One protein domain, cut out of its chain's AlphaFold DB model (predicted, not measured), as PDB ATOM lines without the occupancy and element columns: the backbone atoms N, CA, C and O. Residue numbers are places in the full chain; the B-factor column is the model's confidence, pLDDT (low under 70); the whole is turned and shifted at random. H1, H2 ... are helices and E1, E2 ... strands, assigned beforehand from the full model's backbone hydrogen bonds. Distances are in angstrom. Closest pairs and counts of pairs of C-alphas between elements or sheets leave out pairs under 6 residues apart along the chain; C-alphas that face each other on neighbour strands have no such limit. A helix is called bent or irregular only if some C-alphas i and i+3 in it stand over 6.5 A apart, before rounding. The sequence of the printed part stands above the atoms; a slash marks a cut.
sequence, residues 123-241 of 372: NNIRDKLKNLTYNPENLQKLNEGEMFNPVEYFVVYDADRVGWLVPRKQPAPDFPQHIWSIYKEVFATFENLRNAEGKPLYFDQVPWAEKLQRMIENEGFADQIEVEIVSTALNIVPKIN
ATOM      1  N   ASN A 123     -11.005  19.450 -50.217       93.62
ATOM      2  CA  ASN A 123     -10.272  20.252 -51.208       93.62
ATOM      3  C   ASN A 123      -9.024  19.555 -51.792       93.62
ATOM      4  O   ASN A 123      -8.118  20.222 -52.297       93.62
ATOM      5  N   ASN A 124      -8.978  18.218 -51.747       95.62
ATOM      6  CA  ASN A 124      -7.848  17.396 -52.185       95.62
ATOM      7  C   ASN A 124      -6.532  17.740 -51.463       95.62
ATOM      8  O   ASN A 124      -5.452  17.610 -52.042       95.62
ATOM      9  N   ILE A 125      -6.602  18.214 -50.212       94.62
ATOM     10  CA  ILE A 125      -5.419  18.661 -49.465       94.62
ATOM     11  C   ILE A 125      -4.352  17.563 -49.353       94.62
ATOM     12  O   ILE A 125      -3.174  17.843 -49.558       94.62
ATOM     13  N   ARG A 126      -4.735  16.299 -49.114       95.38
ATOM     14  CA  ARG A 126      -3.781  15.179 -49.055       95.38
ATOM     15  C   ARG A 126      -3.123  14.942 -50.405       95.38
ATOM     16  O   ARG A 126      -1.925  14.703 -50.429       95.38
ATOM     17  N   ASP A 127      -3.860  15.030 -51.509       95.12
ATOM     18  CA  ASP A 127      -3.283  14.821 -52.844       95.12
ATOM     19  C   ASP A 127      -2.312  15.943 -53.217       95.12
ATOM     20  O   ASP A 127      -1.228  15.677 -53.736       95.12
ATOM     21  N   LYS A 128      -2.659  17.193 -52.884       94.88
ATOM     22  CA  LYS A 128      -1.767  18.349 -53.052       94.88
ATOM     23  C   LYS A 128      -0.466  18.158 -52.277       94.88
ATOM     24  O   LYS A 128       0.604  18.359 -52.838       94.88
ATOM     25  N   LEU A 129      -0.562  17.735 -51.015       94.88
ATOM     26  CA  LEU A 129       0.591  17.468 -50.154       94.88
ATOM     27  C   LEU A 129       1.422  16.278 -50.658       94.88
ATOM     28  O   LEU A 129       2.641  16.377 -50.761       94.88
ATOM     29  N   LYS A 130       0.769  15.174 -51.028       95.19
ATOM     30  CA  LYS A 130       1.403  13.949 -51.534       95.19
ATOM     31  C   LYS A 130       2.286  14.218 -52.752       95.19
ATOM     32  O   LYS A 130       3.410  13.726 -52.812       95.19
ATOM     33  N   ASN A 131       1.818  15.064 -53.673       94.69
ATOM     34  CA  ASN A 131       2.539  15.426 -54.897       94.69
ATOM     35  C   ASN A 131       3.815  16.256 -54.665       94.69
ATOM     36  O   ASN A 131       4.568  16.485 -55.608       94.69
ATOM     37  N   LEU A 132       4.076  16.703 -53.434       95.81
ATOM     38  CA  LEU A 132       5.297  17.430 -53.098       95.81
ATOM     39  C   LEU A 132       6.500  16.510 -52.879       95.81
ATOM     40  O   LEU A 132       7.618  17.005 -52.880       95.81
ATOM     41  N   THR A 133       6.303  15.207 -52.678       96.19
ATOM     42  CA  THR A 133       7.352  14.251 -52.268       96.19
ATOM     43  C   THR A 133       7.465  13.086 -53.247       96.19
ATOM     44  O   THR A 133       6.701  12.995 -54.210       96.19
ATOM     45  N   TYR A 134       8.386  12.152 -52.996       96.75
ATOM     46  CA  TYR A 134       8.279  10.838 -53.624       96.75
ATOM     47  C   TYR A 134       6.998  10.148 -53.140       96.75
ATOM     48  O   TYR A 134       6.782  10.012 -51.938       96.75
ATOM     49  N   ASN A 135       6.144   9.708 -54.069       95.38
ATOM     50  CA  ASN A 135       4.916   8.987 -53.743       95.38
ATOM     51  C   ASN A 135       5.089   7.487 -54.035       95.38
ATOM     52  O   ASN A 135       5.110   7.128 -55.216       95.38
ATOM     53  N   PRO A 136       5.150   6.613 -53.011       94.62
ATOM     54  CA  PRO A 136       5.258   5.167 -53.199       94.62
ATOM     55  C   PRO A 136       4.205   4.564 -54.136       94.62
ATOM     56  O   PRO A 136       4.506   3.630 -54.867       94.62
ATOM     57  N   GLU A 137       2.988   5.119 -54.176       93.19
ATOM     58  CA  GLU A 137       1.907   4.619 -55.047       93.19
ATOM     59  C   GLU A 137       2.239   4.732 -56.545       93.19
ATOM     60  O   GLU A 137       1.668   4.011 -57.359       93.19
ATOM     61  N   ASN A 138       3.163   5.627 -56.907       93.62
ATOM     62  CA  ASN A 138       3.588   5.877 -58.285       93.62
ATOM     63  C   ASN A 138       4.953   5.247 -58.609       93.62
ATOM     64  O   ASN A 138       5.481   5.459 -59.702       93.62
ATOM     65  N   LEU A 139       5.556   4.526 -57.661       94.56
ATOM     66  CA  LEU A 139       6.900   3.969 -57.778       94.56
ATOM     67  C   LEU A 139       6.856   2.441 -57.769       94.56
ATOM     68  O   LEU A 139       5.987   1.816 -57.165       94.56
ATOM     69  N   GLN A 140       7.839   1.826 -58.422       95.00
ATOM     70  CA  GLN A 140       8.023   0.384 -58.342       95.00
ATOM     71  C   GLN A 140       8.759   0.042 -57.046       95.00
ATOM     72  O   GLN A 140       9.847   0.559 -56.779       95.00
ATOM     73  N   LYS A 141       8.177  -0.857 -56.250       95.75
ATOM     74  CA  LYS A 141       8.844  -1.445 -55.089       95.75
ATOM     75  C   LYS A 141       9.985  -2.355 -55.553       95.75
ATOM     76  O   LYS A 141       9.769  -3.212 -56.405       95.75
ATOM     77  N   LEU A 142      11.169  -2.182 -54.969       94.50
ATOM     78  CA  LEU A 142      12.319  -3.061 -55.166       94.50
ATOM     79  C   LEU A 142      12.160  -4.308 -54.290       94.50
ATOM     80  O   LEU A 142      12.068  -4.197 -53.064       94.50
ATOM     81  N   ASN A 143      12.123  -5.489 -54.903       91.94
ATOM     82  CA  ASN A 143      12.072  -6.748 -54.167       91.94
ATOM     83  C   ASN A 143      13.468  -7.185 -53.712       91.94
ATOM     84  O   ASN A 143      14.492  -6.800 -54.276       91.94
ATOM     85  N   GLU A 144      13.519  -8.008 -52.669       85.38
ATOM     86  CA  GLU A 144      14.782  -8.517 -52.142       85.38
ATOM     87  C   GLU A 144      15.522  -9.357 -53.198       85.38
ATOM     88  O   GLU A 144      14.942 -10.237 -53.832       85.38
ATOM     89  N   GLY A 145      16.806  -9.054 -53.409       85.75
ATOM     90  CA  GLY A 145      17.639  -9.709 -54.423       85.75
ATOM     91  C   GLY A 145      17.348  -9.298 -55.872       85.75
ATOM     92  O   GLY A 145      18.032  -9.771 -56.780       85.75
ATOM     93  N   GLU A 146      16.374  -8.416 -56.111       90.38
ATOM     94  CA  GLU A 146      16.078  -7.897 -57.445       90.38
ATOM     95  C   GLU A 146      17.217  -6.982 -57.923       90.38
ATOM     96  O   GLU A 146      17.601  -6.019 -57.255       90.38
ATOM     97  N   MET A 147      17.775  -7.281 -59.098       90.25
ATOM     98  CA  MET A 147      18.709  -6.374 -59.762       90.25
ATOM     99  C   MET A 147      17.934  -5.307 -60.532       90.25
ATOM    100  O   MET A 147      16.984  -5.616 -61.244       90.25
ATOM    101  N   PHE A 148      18.389  -4.060 -60.451       93.19
ATOM    102  CA  PHE A 148      17.843  -2.943 -61.219       93.19
ATOM    103  C   PHE A 148      18.942  -2.285 -62.058       93.19
ATOM    104  O   PHE A 148      20.130  -2.420 -61.765       93.19
ATOM    105  N   ASN A 149      18.555  -1.552 -63.103       94.38
ATOM    106  CA  ASN A 149      19.499  -0.810 -63.934       94.38
ATOM    107  C   ASN A 149      19.873   0.533 -63.266       94.38
ATOM    108  O   ASN A 149      19.040   1.447 -63.247       94.38
ATOM    109  N   PRO A 150      21.113   0.716 -62.766       92.31
ATOM    110  CA  PRO A 150      21.506   1.938 -62.063       92.31
ATOM    111  C   PRO A 150      21.644   3.158 -62.987       92.31
ATOM    112  O   PRO A 150      21.717   4.288 -62.497       92.31
ATOM    113  N   VAL A 151      21.680   2.951 -64.312       94.25
ATOM    114  CA  VAL A 151      21.667   4.027 -65.320       94.25
ATOM    115  C   VAL A 151      20.264   4.612 -65.478       94.25
ATOM    116  O   VAL A 151      20.118   5.804 -65.743       94.25
ATOM    117  N   GLU A 152      19.225   3.798 -65.297       95.38
ATOM    118  CA  GLU A 152      17.831   4.216 -65.472       95.38
ATOM    119  C   GLU A 152      17.177   4.636 -64.157       95.38
ATOM    120  O   GLU A 152      16.348   5.548 -64.157       95.38
ATOM    121  N   TYR A 153      17.589   4.034 -63.039       96.56
ATOM    122  CA  TYR A 153      16.960   4.223 -61.737       96.56
ATOM    123  C   TYR A 153      17.973   4.545 -60.634       96.56
ATOM    124  O   TYR A 153      19.162   4.226 -60.711       96.56
ATOM    125  N   PHE A 154      17.475   5.168 -59.573       94.69
ATOM    126  CA  PHE A 154      18.098   5.161 -58.254       94.69
ATOM    127  C   PHE A 154      17.089   4.655 -57.220       94.69
ATOM    128  O   PHE A 154      15.895   4.586 -57.503       94.69
ATOM    129  N   VAL A 155      17.572   4.272 -56.038       95.00
ATOM    130  CA  VAL A 155      16.730   3.720 -54.969       95.00
ATOM    131  C   VAL A 155      16.631   4.723 -53.835       95.00
ATOM    132  O   VAL A 155      17.644   5.283 -53.413       95.00
ATOM    133  N   VAL A 156      15.421   4.912 -53.326       94.81
ATOM    134  CA  VAL A 156      15.166   5.599 -52.058       94.81
ATOM    135  C   VAL A 156      14.524   4.621 -51.080       94.81
ATOM    136  O   VAL A 156      13.785   3.738 -51.510       94.81
ATOM    137  N   TYR A 157      14.806   4.756 -49.786       93.88
ATOM    138  CA  TYR A 157      14.242   3.881 -48.753       93.88
ATOM    139  C   TYR A 157      13.312   4.665 -47.824       93.88
ATOM    140  O   TYR A 157      13.644   5.783 -47.422       93.88
ATOM    141  N   ASP A 158      12.165   4.076 -47.486       91.69
ATOM    142  CA  ASP A 158      11.193   4.641 -46.539       91.69
ATOM    143  C   ASP A 158      11.463   4.235 -45.079       91.69
ATOM    144  O   ASP A 158      12.472   3.590 -44.767       91.69
ATOM    145  N   ALA A 159      10.574   4.621 -44.151       85.94
ATOM    146  CA  ALA A 159      10.735   4.297 -42.736       85.94
ATOM    147  C   ALA A 159      10.619   2.806 -42.389       85.94
ATOM    148  O   ALA A 159      11.114   2.409 -41.330       85.94
ATOM    149  N   ASP A 160      10.035   2.001 -43.277       83.69
ATOM    150  CA  ASP A 160       9.906   0.548 -43.165       83.69
ATOM    151  C   ASP A 160      11.045  -0.193 -43.894       83.69
ATOM    152  O   ASP A 160      11.013  -1.418 -44.022       83.69
ATOM    153  N   ARG A 161      12.086   0.538 -44.331       85.75
ATOM    154  CA  ARG A 161      13.237   0.031 -45.102       85.75
ATOM    155  C   ARG A 161      12.837  -0.571 -46.450       85.75
ATOM    156  O   ARG A 161      13.589  -1.360 -47.021       85.75
ATOM    157  N   VAL A 162      11.680  -0.193 -46.987       89.94
ATOM    158  CA  VAL A 162      11.278  -0.608 -48.328       89.94
ATOM    159  C   VAL A 162      11.993   0.271 -49.347       89.94
ATOM    160  O   VAL A 162      11.925   1.498 -49.280       89.94
ATOM    161  N   GLY A 163      12.693  -0.371 -50.283       94.12
ATOM    162  CA  GLY A 163      13.328   0.300 -51.413       94.12
ATOM    163  C   GLY A 163      12.316   0.612 -52.514       94.12
ATOM    164  O   GLY A 163      11.536  -0.253 -52.915       94.12
ATOM    165  N   TRP A 164      12.366   1.832 -53.036       95.94
ATOM    166  CA  TRP A 164      11.524   2.308 -54.129       95.94
ATOM    167  C   TRP A 164      12.397   2.772 -55.295       95.94
ATOM    168  O   TRP A 164      13.315   3.576 -55.114       95.94
ATOM    169  N   LEU A 165      12.117   2.252 -56.492       96.38
ATOM    170  CA  LEU A 165      12.828   2.596 -57.718       96.38
ATOM    171  C   LEU A 165      12.321   3.927 -58.270       96.38
ATOM    172  O   LEU A 165      11.162   4.045 -58.668       96.38
ATOM    173  N   VAL A 166      13.214   4.910 -58.344       96.06
ATOM    174  CA  VAL A 166      12.930   6.243 -58.879       96.06
ATOM    175  C   VAL A 166      13.613   6.413 -60.240       96.06
ATOM    176  O   VAL A 166      14.842   6.307 -60.323       96.06
ATOM    177  N   PRO A 167      12.859   6.689 -61.321       95.38
ATOM    178  CA  PRO A 167      13.443   6.925 -62.637       95.38
ATOM    179  C   PRO A 167      14.327   8.179 -62.646       95.38
ATOM    180  O   PRO A 167      13.869   9.277 -62.344       95.38
ATOM    181  N   ARG A 168      15.578   8.060 -63.101       93.81
ATOM    182  CA  ARG A 168      16.527   9.189 -63.184       93.81
ATOM    183  C   ARG A 168      16.123  10.276 -64.179       93.81
ATOM    184  O   ARG A 168      16.606  11.397 -64.084       93.81
ATOM    185  N   LYS A 169      15.280   9.938 -65.161       92.81
ATOM    186  CA  LYS A 169      14.783  10.880 -66.179       92.81
ATOM    187  C   LYS A 169      13.607  11.729 -65.687       92.81
ATOM    188  O   LYS A 169      13.269  12.706 -66.350       92.81
ATOM    189  N   GLN A 170      12.960  11.349 -64.586       89.56
ATOM    190  CA  GLN A 170      11.871  12.137 -64.018       89.56
ATOM    191  C   GLN A 170      12.438  13.302 -63.195       89.56
ATOM    192  O   GLN A 170      13.463  13.131 -62.530       89.56
ATOM    193  N   PRO A 171      11.803  14.487 -63.236       91.19
ATOM    194  CA  PRO A 171      12.196  15.586 -62.368       91.19
ATOM    195  C   PRO A 171      12.022  15.178 -60.904       91.19
ATOM    196  O   PRO A 171      11.066  14.485 -60.550       91.19
ATOM    197  N   ALA A 172      12.951  15.618 -60.055       92.69
ATOM    198  CA  ALA A 172      12.816  15.445 -58.618       92.69
ATOM    199  C   ALA A 172      11.562  16.187 -58.113       92.69
ATOM    200  O   ALA A 172      11.225  17.243 -58.659       92.69
ATOM    201  N   PRO A 173      10.879  15.660 -57.084       95.12
ATOM    202  CA  PRO A 173       9.742  16.341 -56.487       95.12
ATOM    203  C   PRO A 173      10.204  17.595 -55.735       95.12
ATOM    204  O   PRO A 173      11.388  17.748 -55.424       95.12
ATOM    205  N   ASP A 174       9.257  18.467 -55.392       94.81
ATOM    206  CA  ASP A 174       9.533  19.709 -54.662       94.81
ATOM    207  C   ASP A 174      10.268  19.469 -53.333       94.81
ATOM    208  O   ASP A 174      11.071  20.302 -52.934       94.81
ATOM    209  N   PHE A 175       9.993  18.352 -52.652       95.69
ATOM    210  CA  PHE A 175      10.555  17.941 -51.363       95.69
ATOM    211  C   PHE A 175      11.369  16.650 -51.571       95.69
ATOM    212  O   PHE A 175      10.943  15.564 -51.167       95.69
ATOM    213  N   PRO A 176      12.564  16.730 -52.181       94.56
ATOM    214  CA  PRO A 176      13.323  15.565 -52.646       94.56
ATOM    215  C   PRO A 176      13.972  14.745 -51.526       94.56
ATOM    216  O   PRO A 176      14.582  13.717 -51.797       94.56
ATOM    217  N   GLN A 177      13.890  15.200 -50.277       95.19
ATOM    218  CA  GLN A 177      14.425  14.491 -49.112       95.19
ATOM    219  C   GLN A 177      13.351  13.714 -48.339       95.19
ATOM    220  O   GLN A 177      13.650  13.113 -47.306       95.19
ATOM    221  N   HIS A 178      12.111  13.718 -48.834       96.50
ATOM    222  CA  HIS A 178      10.983  13.080 -48.172       96.50
ATOM    223  C   HIS A 178      10.267  12.083 -49.081       96.50
ATOM    224  O   HIS A 178      10.257  12.215 -50.309       96.50
ATOM    225  N   ILE A 179       9.606  11.121 -48.445       96.38
ATOM    226  CA  ILE A 179       8.678  10.182 -49.068       96.38
ATOM    227  C   ILE A 179       7.336  10.211 -48.337       96.38
ATOM    228  O   ILE A 179       7.268  10.381 -47.118       96.38
ATOM    229  N   TRP A 180       6.249  10.094 -49.092       96.25
ATOM    230  CA  TRP A 180       4.898  10.099 -48.547       96.25
ATOM    231  C   TRP A 180       4.589   8.806 -47.783       96.25
ATOM    232  O   TRP A 180       4.738   7.708 -48.321       96.25
ATOM    233  N   SER A 181       4.085   8.932 -46.552       93.88
ATOM    234  CA  SER A 181       3.603   7.788 -45.772       93.88
ATOM    235  C   SER A 181       2.208   7.359 -46.244       93.88
ATOM    236  O   SER A 181       1.207   8.029 -45.975       93.88
ATOM    237  N   ILE A 182       2.127   6.224 -46.943       90.25
ATOM    238  CA  ILE A 182       0.873   5.701 -47.519       90.25
ATOM    239  C   ILE A 182      -0.051   5.023 -46.496       90.25
ATOM    240  O   ILE A 182      -1.208   4.748 -46.801       90.25
ATOM    241  N   TYR A 183       0.440   4.738 -45.287       90.19
ATOM    242  CA  TYR A 183      -0.286   3.915 -44.315       90.19
ATOM    243  C   TYR A 183      -1.118   4.718 -43.310       90.19
ATOM    244  O   TYR A 183      -1.995   4.146 -42.667       90.19
ATOM    245  N   LYS A 184      -0.870   6.028 -43.174       93.12
ATOM    246  CA  LYS A 184      -1.601   6.880 -42.226       93.12
ATOM    247  C   LYS A 184      -2.965   7.296 -42.770       93.12
ATOM    248  O   LYS A 184      -3.082   7.807 -43.884       93.12
ATOM    249  N   GLU A 185      -3.998   7.122 -41.954       93.12
ATOM    250  CA  GLU A 185      -5.401   7.328 -42.322       93.12
ATOM    251  C   GLU A 185      -5.966   8.679 -41.875       93.12
ATOM    252  O   GLU A 185      -6.915   9.179 -42.487       93.12
ATOM    253  N   VAL A 186      -5.448   9.242 -40.784       94.12
ATOM    254  CA  VAL A 186      -5.939  10.493 -40.188       94.12
ATOM    255  C   VAL A 186      -4.879  11.577 -40.296       94.12
ATOM    256  O   VAL A 186      -5.168  12.683 -40.752       94.12
ATOM    257  N   PHE A 187      -3.651  11.242 -39.918       93.19
ATOM    258  CA  PHE A 187      -2.477  12.078 -40.098       93.19
ATOM    259  C   PHE A 187      -2.005  12.007 -41.551       93.19
ATOM    260  O   PHE A 187      -2.380  11.127 -42.336       93.19
ATOM    261  N   ALA A 188      -1.162  12.958 -41.924       94.44
ATOM    262  CA  ALA A 188      -0.289  12.834 -43.080       94.44
ATOM    263  C   ALA A 188       1.152  13.000 -42.601       94.44
ATOM    264  O   ALA A 188       1.411  13.721 -41.640       94.44
ATOM    265  N   THR A 189       2.091  12.307 -43.236       94.88
ATOM    266  CA  THR A 189       3.495  12.362 -42.831       94.88
ATOM    267  C   THR A 189       4.385  12.305 -44.053       94.88
ATOM    268  O   THR A 189       4.188  11.480 -44.946       94.88
ATOM    269  N   PHE A 190       5.362  13.202 -44.061       95.50
ATOM    270  CA  PHE A 190       6.462  13.240 -45.004       95.50
ATOM    271  C   PHE A 190       7.638  12.621 -44.259       95.50
ATOM    272  O   PHE A 190       8.227  13.254 -43.384       95.50
ATOM    273  N   GLU A 191       7.923  11.355 -44.527       94.50
ATOM    274  CA  GLU A 191       9.003  10.639 -43.859       94.50
ATOM    275  C   GLU A 191      10.335  11.037 -44.481       94.50
ATOM    276  O   GLU A 191      10.445  11.123 -45.705       94.50
ATOM    277  N   ASN A 192      11.359  11.255 -43.656       94.88
ATOM    278  CA  ASN A 192      12.701  11.459 -44.183       94.88
ATOM    279  C   ASN A 192      13.147  10.185 -44.894       94.88
ATOM    280  O   ASN A 192      13.003   9.078 -44.361       94.88
ATOM    281  N   LEU A 193      13.740  10.359 -46.073       95.12
ATOM    282  CA  LEU A 193      14.385   9.258 -46.769       95.12
ATOM    283  C   LEU A 193      15.450   8.612 -45.891       95.12
ATOM    284  O   LEU A 193      16.081   9.259 -45.049       95.12
ATOM    285  N   ARG A 194      15.669   7.322 -46.113       93.31
ATOM    286  CA  ARG A 194      16.681   6.536 -45.418       93.31
ATOM    287  C   ARG A 194      17.725   6.014 -46.388       93.31
ATOM    288  O   ARG A 194      17.495   5.910 -47.593       93.31
ATOM    289  N   ASN A 195      18.891   5.688 -45.850       88.25
ATOM    290  CA  ASN A 195      19.883   4.909 -46.578       88.25
ATOM    291  C   ASN A 195      19.521   3.406 -46.566       88.25
ATOM    292  O   ASN A 195      18.550   2.999 -45.925       88.25
ATOM    293  N   ALA A 196      20.308   2.581 -47.261       86.44
ATOM    294  CA  ALA A 196      20.071   1.135 -47.354       86.44
ATOM    295  C   ALA A 196      20.139   0.422 -45.990       86.44
ATOM    296  O   ALA A 196      19.500  -0.607 -45.792       86.44
ATOM    297  N   GLU A 197      20.862   0.988 -45.019       84.75
ATOM    298  CA  GLU A 197      20.917   0.481 -43.645       84.75
ATOM    299  C   GLU A 197      19.727   0.943 -42.778       84.75
ATOM    300  O   GLU A 197      19.669   0.639 -41.584       84.75
ATOM    301  N   GLY A 198      18.776   1.697 -43.338       82.75
ATOM    302  CA  GLY A 198      17.602   2.200 -42.626       82.75
ATOM    303  C   GLY A 198      17.886   3.386 -41.698       82.75
ATOM    304  O   GLY A 198      17.071   3.686 -40.817       82.75
ATOM    305  N   LYS A 199      19.016   4.078 -41.868       85.50
ATOM    306  CA  LYS A 199      19.320   5.321 -41.149       85.50
ATOM    307  C   LYS A 199      18.670   6.513 -41.856       85.50
ATOM    308  O   LYS A 199      18.846   6.641 -43.069       85.50
ATOM    309  N   PRO A 200      17.955   7.390 -41.128       86.38
ATOM    310  CA  PRO A 200      17.422   8.626 -41.691       86.38
ATOM    311  C   PRO A 200      18.525   9.491 -42.301       86.38
ATOM    312  O   PRO A 200      19.596   9.653 -41.713       86.38
ATOM    313  N   LEU A 201      18.242  10.077 -43.459       88.12
ATOM    314  CA  LEU A 201      19.036  11.154 -44.025       88.12
ATOM    315  C   LEU A 201      18.667  12.440 -43.279       88.12
ATOM    316  O   LEU A 201      17.514  12.869 -43.295       88.12
ATOM    317  N   TYR A 202      19.636  13.023 -42.577       84.38
ATOM    318  CA  TYR A 202      19.428  14.238 -41.793       84.38
ATOM    319  C   TYR A 202      19.689  15.485 -42.638       84.38
ATOM    320  O   TYR A 202      20.715  15.592 -43.308       84.38
ATOM    321  N   PHE A 203      18.763  16.435 -42.570       90.31
ATOM    322  CA  PHE A 203      18.822  17.731 -43.241       90.31
ATOM    323  C   PHE A 203      17.973  18.746 -42.465       90.31
ATOM    324  O   PHE A 203      17.212  18.374 -41.567       90.31
ATOM    325  N   ASP A 204      18.109  20.030 -42.797       91.88
ATOM    326  CA  ASP A 204      17.282  21.076 -42.201       91.88
ATOM    327  C   ASP A 204      15.837  20.990 -42.718       91.88
ATOM    328  O   ASP A 204      15.558  21.187 -43.904       91.88
ATOM    329  N   GLN A 205      14.921  20.658 -41.811       93.88
ATOM    330  CA  GLN A 205      13.500  20.481 -42.090       93.88
ATOM    331  C   GLN A 205      12.699  21.792 -41.980       93.88
ATOM    332  O   GLN A 205      11.561  21.842 -42.451       93.88
ATOM    333  N   VAL A 206      13.267  22.857 -41.397       94.75
ATOM    334  CA  VAL A 206      12.539  24.106 -41.101       94.75
ATOM    335  C   VAL A 206      11.982  24.782 -42.362       94.75
ATOM    336  O   VAL A 206      10.775  25.038 -42.394       94.75
ATOM    337  N   PRO A 207      12.759  24.990 -43.449       94.81
ATOM    338  CA  PRO A 207      12.239  25.663 -44.645       94.81
ATOM    339  C   PRO A 207      11.078  24.905 -45.304       94.81
ATOM    340  O   PRO A 207      10.155  25.497 -45.873       94.81
ATOM    341  N   TRP A 208      11.111  23.574 -45.218       95.06
ATOM    342  CA  TRP A 208      10.077  22.692 -45.746       95.06
ATOM    343  C   TRP A 208       8.799  22.775 -44.917       95.06
ATOM    344  O   TRP A 208       7.714  22.909 -45.485       95.06
ATOM    345  N   ALA A 209       8.925  22.770 -43.589       96.38
ATOM    346  CA  ALA A 209       7.799  22.954 -42.683       96.38
ATOM    347  C   ALA A 209       7.106  24.310 -42.905       96.38
ATOM    348  O   ALA A 209       5.887  24.354 -43.044       96.38
ATOM    349  N   GLU A 210       7.868  25.398 -43.051       96.38
ATOM    350  CA  GLU A 210       7.327  26.735 -43.343       96.38
ATOM    351  C   GLU A 210       6.616  26.812 -44.703       96.38
ATOM    352  O   GLU A 210       5.621  27.526 -44.866       96.38
ATOM    353  N   LYS A 211       7.124  26.099 -45.719       96.19
ATOM    354  CA  LYS A 211       6.456  26.001 -47.026       96.19
ATOM    355  C   LYS A 211       5.130  25.244 -46.902       96.19
ATOM    356  O   LYS A 211       4.127  25.721 -47.428       96.19
ATOM    357  N   LEU A 212       5.106  24.119 -46.183       96.44
ATOM    358  CA  LEU A 212       3.880  23.342 -45.947       96.44
ATOM    359  C   LEU A 212       2.842  24.134 -45.155       96.44
ATOM    360  O   LEU A 212       1.673  24.143 -45.532       96.44
ATOM    361  N   GLN A 213       3.273  24.833 -44.109       96.62
ATOM    362  CA  GLN A 213       2.400  25.642 -43.267       96.62
ATOM    363  C   GLN A 213       1.686  26.725 -44.091       96.62
ATOM    364  O   GLN A 213       0.459  26.804 -44.069       96.62
ATOM    365  N   ARG A 214       2.421  27.462 -44.938       95.81
ATOM    366  CA  ARG A 214       1.830  28.447 -45.864       95.81
ATOM    367  C   ARG A 214       0.860  27.825 -46.865       95.81
ATOM    368  O   ARG A 214      -0.151  28.434 -47.202       95.81
ATOM    369  N   MET A 215       1.150  26.625 -47.369       95.06
ATOM    370  CA  MET A 215       0.223  25.923 -48.264       95.06
ATOM    371  C   MET A 215      -1.078  25.557 -47.544       95.06
ATOM    372  O   MET A 215      -2.150  25.807 -48.078       95.06
ATOM    373  N   ILE A 216      -0.989  25.017 -46.330       95.56
ATOM    374  CA  ILE A 216      -2.151  24.676 -45.496       95.56
ATOM    375  C   ILE A 216      -2.992  25.921 -45.179       95.56
ATOM    376  O   ILE A 216      -4.222  25.869 -45.235       95.56
ATOM    377  N   GLU A 217      -2.340  27.049 -44.897       95.38
ATOM    378  CA  GLU A 217      -2.988  28.345 -44.673       95.38
ATOM    379  C   GLU A 217      -3.716  28.854 -45.920       95.38
ATOM    380  O   GLU A 217      -4.893  29.201 -45.837       95.38
ATOM    381  N   ASN A 218      -3.062  28.831 -47.084       94.94
ATOM    382  CA  ASN A 218      -3.663  29.248 -48.356       94.94
ATOM    383  C   ASN A 218      -4.869  28.385 -48.756       94.94
ATOM    384  O   ASN A 218      -5.776  28.858 -49.437       94.94
ATOM    385  N   GLU A 219      -4.887  27.125 -48.324       94.62
ATOM    386  CA  GLU A 219      -5.996  26.189 -48.528       94.62
ATOM    387  C   GLU A 219      -7.122  26.351 -47.490       94.62
ATOM    388  O   GLU A 219      -8.140  25.663 -47.570       94.62
ATOM    389  N   GLY A 220      -6.968  27.274 -46.533       95.19
ATOM    390  CA  GLY A 220      -7.984  27.621 -45.540       95.19
ATOM    391  C   GLY A 220      -8.054  26.676 -44.339       95.19
ATOM    392  O   GLY A 220      -9.073  26.651 -43.654       95.19
ATOM    393  N   PHE A 221      -6.999  25.901 -44.066       95.69
ATOM    394  CA  PHE A 221      -6.995  24.875 -43.015       95.69
ATOM    395  C   PHE A 221      -6.126  25.212 -41.789       95.69
ATOM    396  O   PHE A 221      -5.898  24.335 -40.958       95.69
ATOM    397  N   ALA A 222      -5.668  26.456 -41.622       93.62
ATOM    398  CA  ALA A 222      -4.757  26.870 -40.538       93.62
ATOM    399  C   ALA A 222      -5.263  26.553 -39.107       93.62
ATOM    400  O   ALA A 222      -4.502  26.186 -38.206       93.62
ATOM    401  N   ASP A 223      -6.577  26.643 -38.893       94.62
ATOM    402  CA  ASP A 223      -7.199  26.354 -37.593       94.62
ATOM    403  C   ASP A 223      -7.408  24.848 -37.348       94.62
ATOM    404  O   ASP A 223      -7.679  24.417 -36.226       94.62
ATOM    405  N   GLN A 224      -7.253  24.028 -38.392       95.44
ATOM    406  CA  GLN A 224      -7.595  22.602 -38.401       95.44
ATOM    407  C   GLN A 224      -6.389  21.697 -38.662       95.44
ATOM    408  O   GLN A 224      -6.445  20.507 -38.377       95.44
ATOM    409  N   ILE A 225      -5.299  22.215 -39.215       96.19
ATOM    410  CA  ILE A 225      -4.120  21.436 -39.583       96.19
ATOM    411  C   ILE A 225      -2.878  22.231 -39.193       96.19
ATOM    412  O   ILE A 225      -2.813  23.439 -39.401       96.19
ATOM    413  N   GLU A 226      -1.890  21.541 -38.641       95.38
ATOM    414  CA  GLU A 226      -0.589  22.106 -38.292       95.38
ATOM    415  C   GLU A 226       0.534  21.220 -38.824       95.38
ATOM    416  O   GLU A 226       0.340  20.026 -39.074       95.38
ATOM    417  N   VAL A 227       1.713  21.810 -39.005       95.38
ATOM    418  CA  VAL A 227       2.933  21.087 -39.361       95.38
ATOM    419  C   VAL A 227       3.828  20.969 -38.137       95.38
ATOM    420  O   VAL A 227       4.197  21.961 -37.517       95.38
ATOM    421  N   GLU A 228       4.214  19.745 -37.809       92.88
ATOM    422  CA  GLU A 228       5.134  19.436 -36.727       92.88
ATOM    423  C   GLU A 228       6.416  18.822 -37.289       92.88
ATOM    424  O   GLU A 228       6.393  17.813 -37.997       92.88
ATOM    425  N   ILE A 229       7.551  19.419 -36.929       91.06
ATOM    426  CA  ILE A 229       8.865  18.846 -37.207       91.06
ATOM    427  C   ILE A 229       9.160  17.803 -36.132       91.06
ATOM    428  O   ILE A 229       9.286  18.137 -34.954       91.06
ATOM    429  N   VAL A 230       9.329  16.551 -36.545       85.88
ATOM    430  CA  VAL A 230       9.882  15.492 -35.696       85.88
ATOM    431  C   VAL A 230      11.234  15.042 -36.249       85.88
ATOM    432  O   VAL A 230      11.579  15.301 -37.402       85.88
ATOM    433  N   SER A 231      12.044  14.373 -35.423       80.56
ATOM    434  CA  SER A 231      13.437  14.038 -35.773       80.56
ATOM    435  C   SER A 231      13.585  13.334 -37.132       80.56
ATOM    436  O   SER A 231      14.567  13.555 -37.837       80.56
ATOM    437  N   THR A 232      12.604  12.515 -37.518       86.62
ATOM    438  CA  THR A 232      12.663  11.672 -38.720       86.62
ATOM    439  C   THR A 232      11.584  11.972 -39.760       86.62
ATOM    440  O   THR A 232      11.425  11.171 -40.681       86.62
ATOM    441  N   ALA A 233      10.791  13.032 -39.590       91.69
ATOM    442  CA  ALA A 233       9.682  13.344 -40.489       91.69
ATOM    443  C   ALA A 233       9.111  14.755 -40.270       91.69
ATOM    444  O   ALA A 233       9.233  15.329 -39.188       91.69
ATOM    445  N   LEU A 234       8.343  15.228 -41.252       94.75
ATOM    446  CA  LEU A 234       7.357  16.293 -41.067       94.75
ATOM    447  C   LEU A 234       5.974  15.662 -40.914       94.75
ATOM    448  O   LEU A 234       5.442  15.043 -41.841       94.75
ATOM    449  N   ASN A 235       5.384  15.808 -39.734       93.88
ATOM    450  CA  ASN A 235       4.015  15.392 -39.481       93.88
ATOM    451  C   ASN A 235       3.055  16.529 -39.823       93.88
ATOM    452  O   ASN A 235       3.257  17.675 -39.442       93.88
ATOM    453  N   ILE A 236       1.976  16.185 -40.510       95.31
ATOM    454  CA  ILE A 236       0.851  17.067 -40.786       95.31
ATOM    455  C   ILE A 236      -0.277  16.565 -39.909       95.31
ATOM    456  O   ILE A 236      -0.842  15.485 -40.127       95.31
ATOM    457  N   VAL A 237      -0.518  17.324 -38.851       94.44
ATOM    458  CA  VAL A 237      -1.289  16.883 -37.700       94.44
ATOM    459  C   VAL A 237      -2.648  17.580 -37.687       94.44
ATOM    460  O   VAL A 237      -2.730  18.784 -37.939       94.44
ATOM    461  N   PRO A 238      -3.741  16.850 -37.422       95.25
ATOM    462  CA  PRO A 238      -5.039  17.469 -37.210       95.25
ATOM    463  C   PRO A 238      -5.038  18.341 -35.943       95.25
ATOM    464  O   PRO A 238      -4.320  18.075 -34.973       95.25
ATOM    465  N   LYS A 239      -5.903  19.355 -35.940       94.44
ATOM    466  CA  LYS A 239      -6.246  20.191 -34.790       94.44
ATOM    467  C   LYS A 239      -7.739  20.087 -34.511       94.44
ATOM    468  O   LYS A 239      -8.565  20.120 -35.419       94.44
ATOM    469  N   ILE A 240      -8.099  20.000 -33.236       89.81
ATOM    470  CA  ILE A 240      -9.491  20.078 -32.781       89.81
ATOM    471  C   ILE A 240      -9.592  21.237 -31.799       89.81
ATOM    472  O   ILE A 240      -8.902  21.236 -30.786       89.81
ATOM    473  N   ASN A 241     -10.462  22.213 -32.073       85.38
ATOM    474  CA  ASN A 241     -10.630  23.409 -31.235       85.38
ATOM    475  C   ASN A 241      -9.291  24.121 -30.961       85.38
ATOM    476  O   ASN A 241      -8.977  24.443 -29.818       85.38
TER     477      ASN A 241
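What this domain is: This is residues 123 to 241 of the 372 residues of an uncharacterized protein of Candidatus Parcubacteria bacterium (UniProt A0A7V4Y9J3). A four-stranded antiparallel sheet with helix H2 packed over one face makes one part of an elongated domain, and a separate two-stranded hairpin, E1 and E2, lies toward the other end. The short helix H1 grazes the sheet, and long loops fill much of the rest. The printed part has 119 residues, with H1, E1, E2, E3, E4, H2, E5 and E6 along the chain; the larger sheet has the order E3, E4, E6, E5. The class is mixed, helices and strands, with under half of the residues in named elements. The whole is compact, with a radius of gyration of the C-alphas of 14.9 A, and spans 50 by 26 by 25 A.

Where its parts are: H1, residues 123 to 130, begins at C-alpha 123 (-10.272, 20.252, -51.208); it is irregular, with C-alphas 123 and 126 8.5 A apart. E1 is residues 153 to 157, 13.3 A long, and E2 is residues 163 to 167, 13.0 A. E3 is residues 178 to 180 and E4 residues 188 to 192. H2, residues 206 to 218, is 18.5 A long and begins at C-alpha 206 (12.539, 24.106, -41.101). E5 is residues 225 to 230, 15.7 A long. E6, residues 233 to 240, is 21.7 A long and ends at C-alpha 240 (-9.491, 20.078, -32.781).

How they stand to each other: In the larger sheet, hairpin E3 and E4 has N 179 and O 191 within hydrogen-bond range at 2.9 A. E4 and E6 are antiparallel, with N 190 and O 234 at 2.9 A. Hairpin E5 and E6 has N 228 and O 235 at 2.8 A. H2 is on this sheet at a height over the sheet of 8.7 A, making two layers, helix and sheet. It lies over E6 and only just over E5, with 3 C-alphas there, and is only just slantwise to the strands, at 32 degrees to E6 on the local plane. The closest C-alphas of H2 and E5 are those of Gln 213 and Val 227, 6.0 A apart. E4, H2 and E5 form a split strand-helix-strand unit, two strands running the same way with E6 between them, and its crossover is right-handed. H1 only grazes the sheet, with residues 126 to 130. H1 and H2 are close but not clearly touching, the closest C-alphas being those of Ile 125 and Ile 216 at 7.9 A. Hairpin E1 and E2 has N 156 and O 164 at 3.1 A. E1 and E2 are apart from E4, H2, E5 and E6. Residues 140 to 141 pair antiparallel with residues 164 to 165 of E2. Every O i to N i+4 pair is within hydrogen-bond range in H2, and 3 of 4 are in H1.

The domain as a whole: The two C-alphas farthest apart, those of Val 151 and Asn 241, are 50.8 A apart. The printed part has no cut. The links from H1 to E1 and from E4 to H2 are long, with 22 and 13 residues. The mean pLDDT of the printed part is 93.0, and no printed residue is under 70.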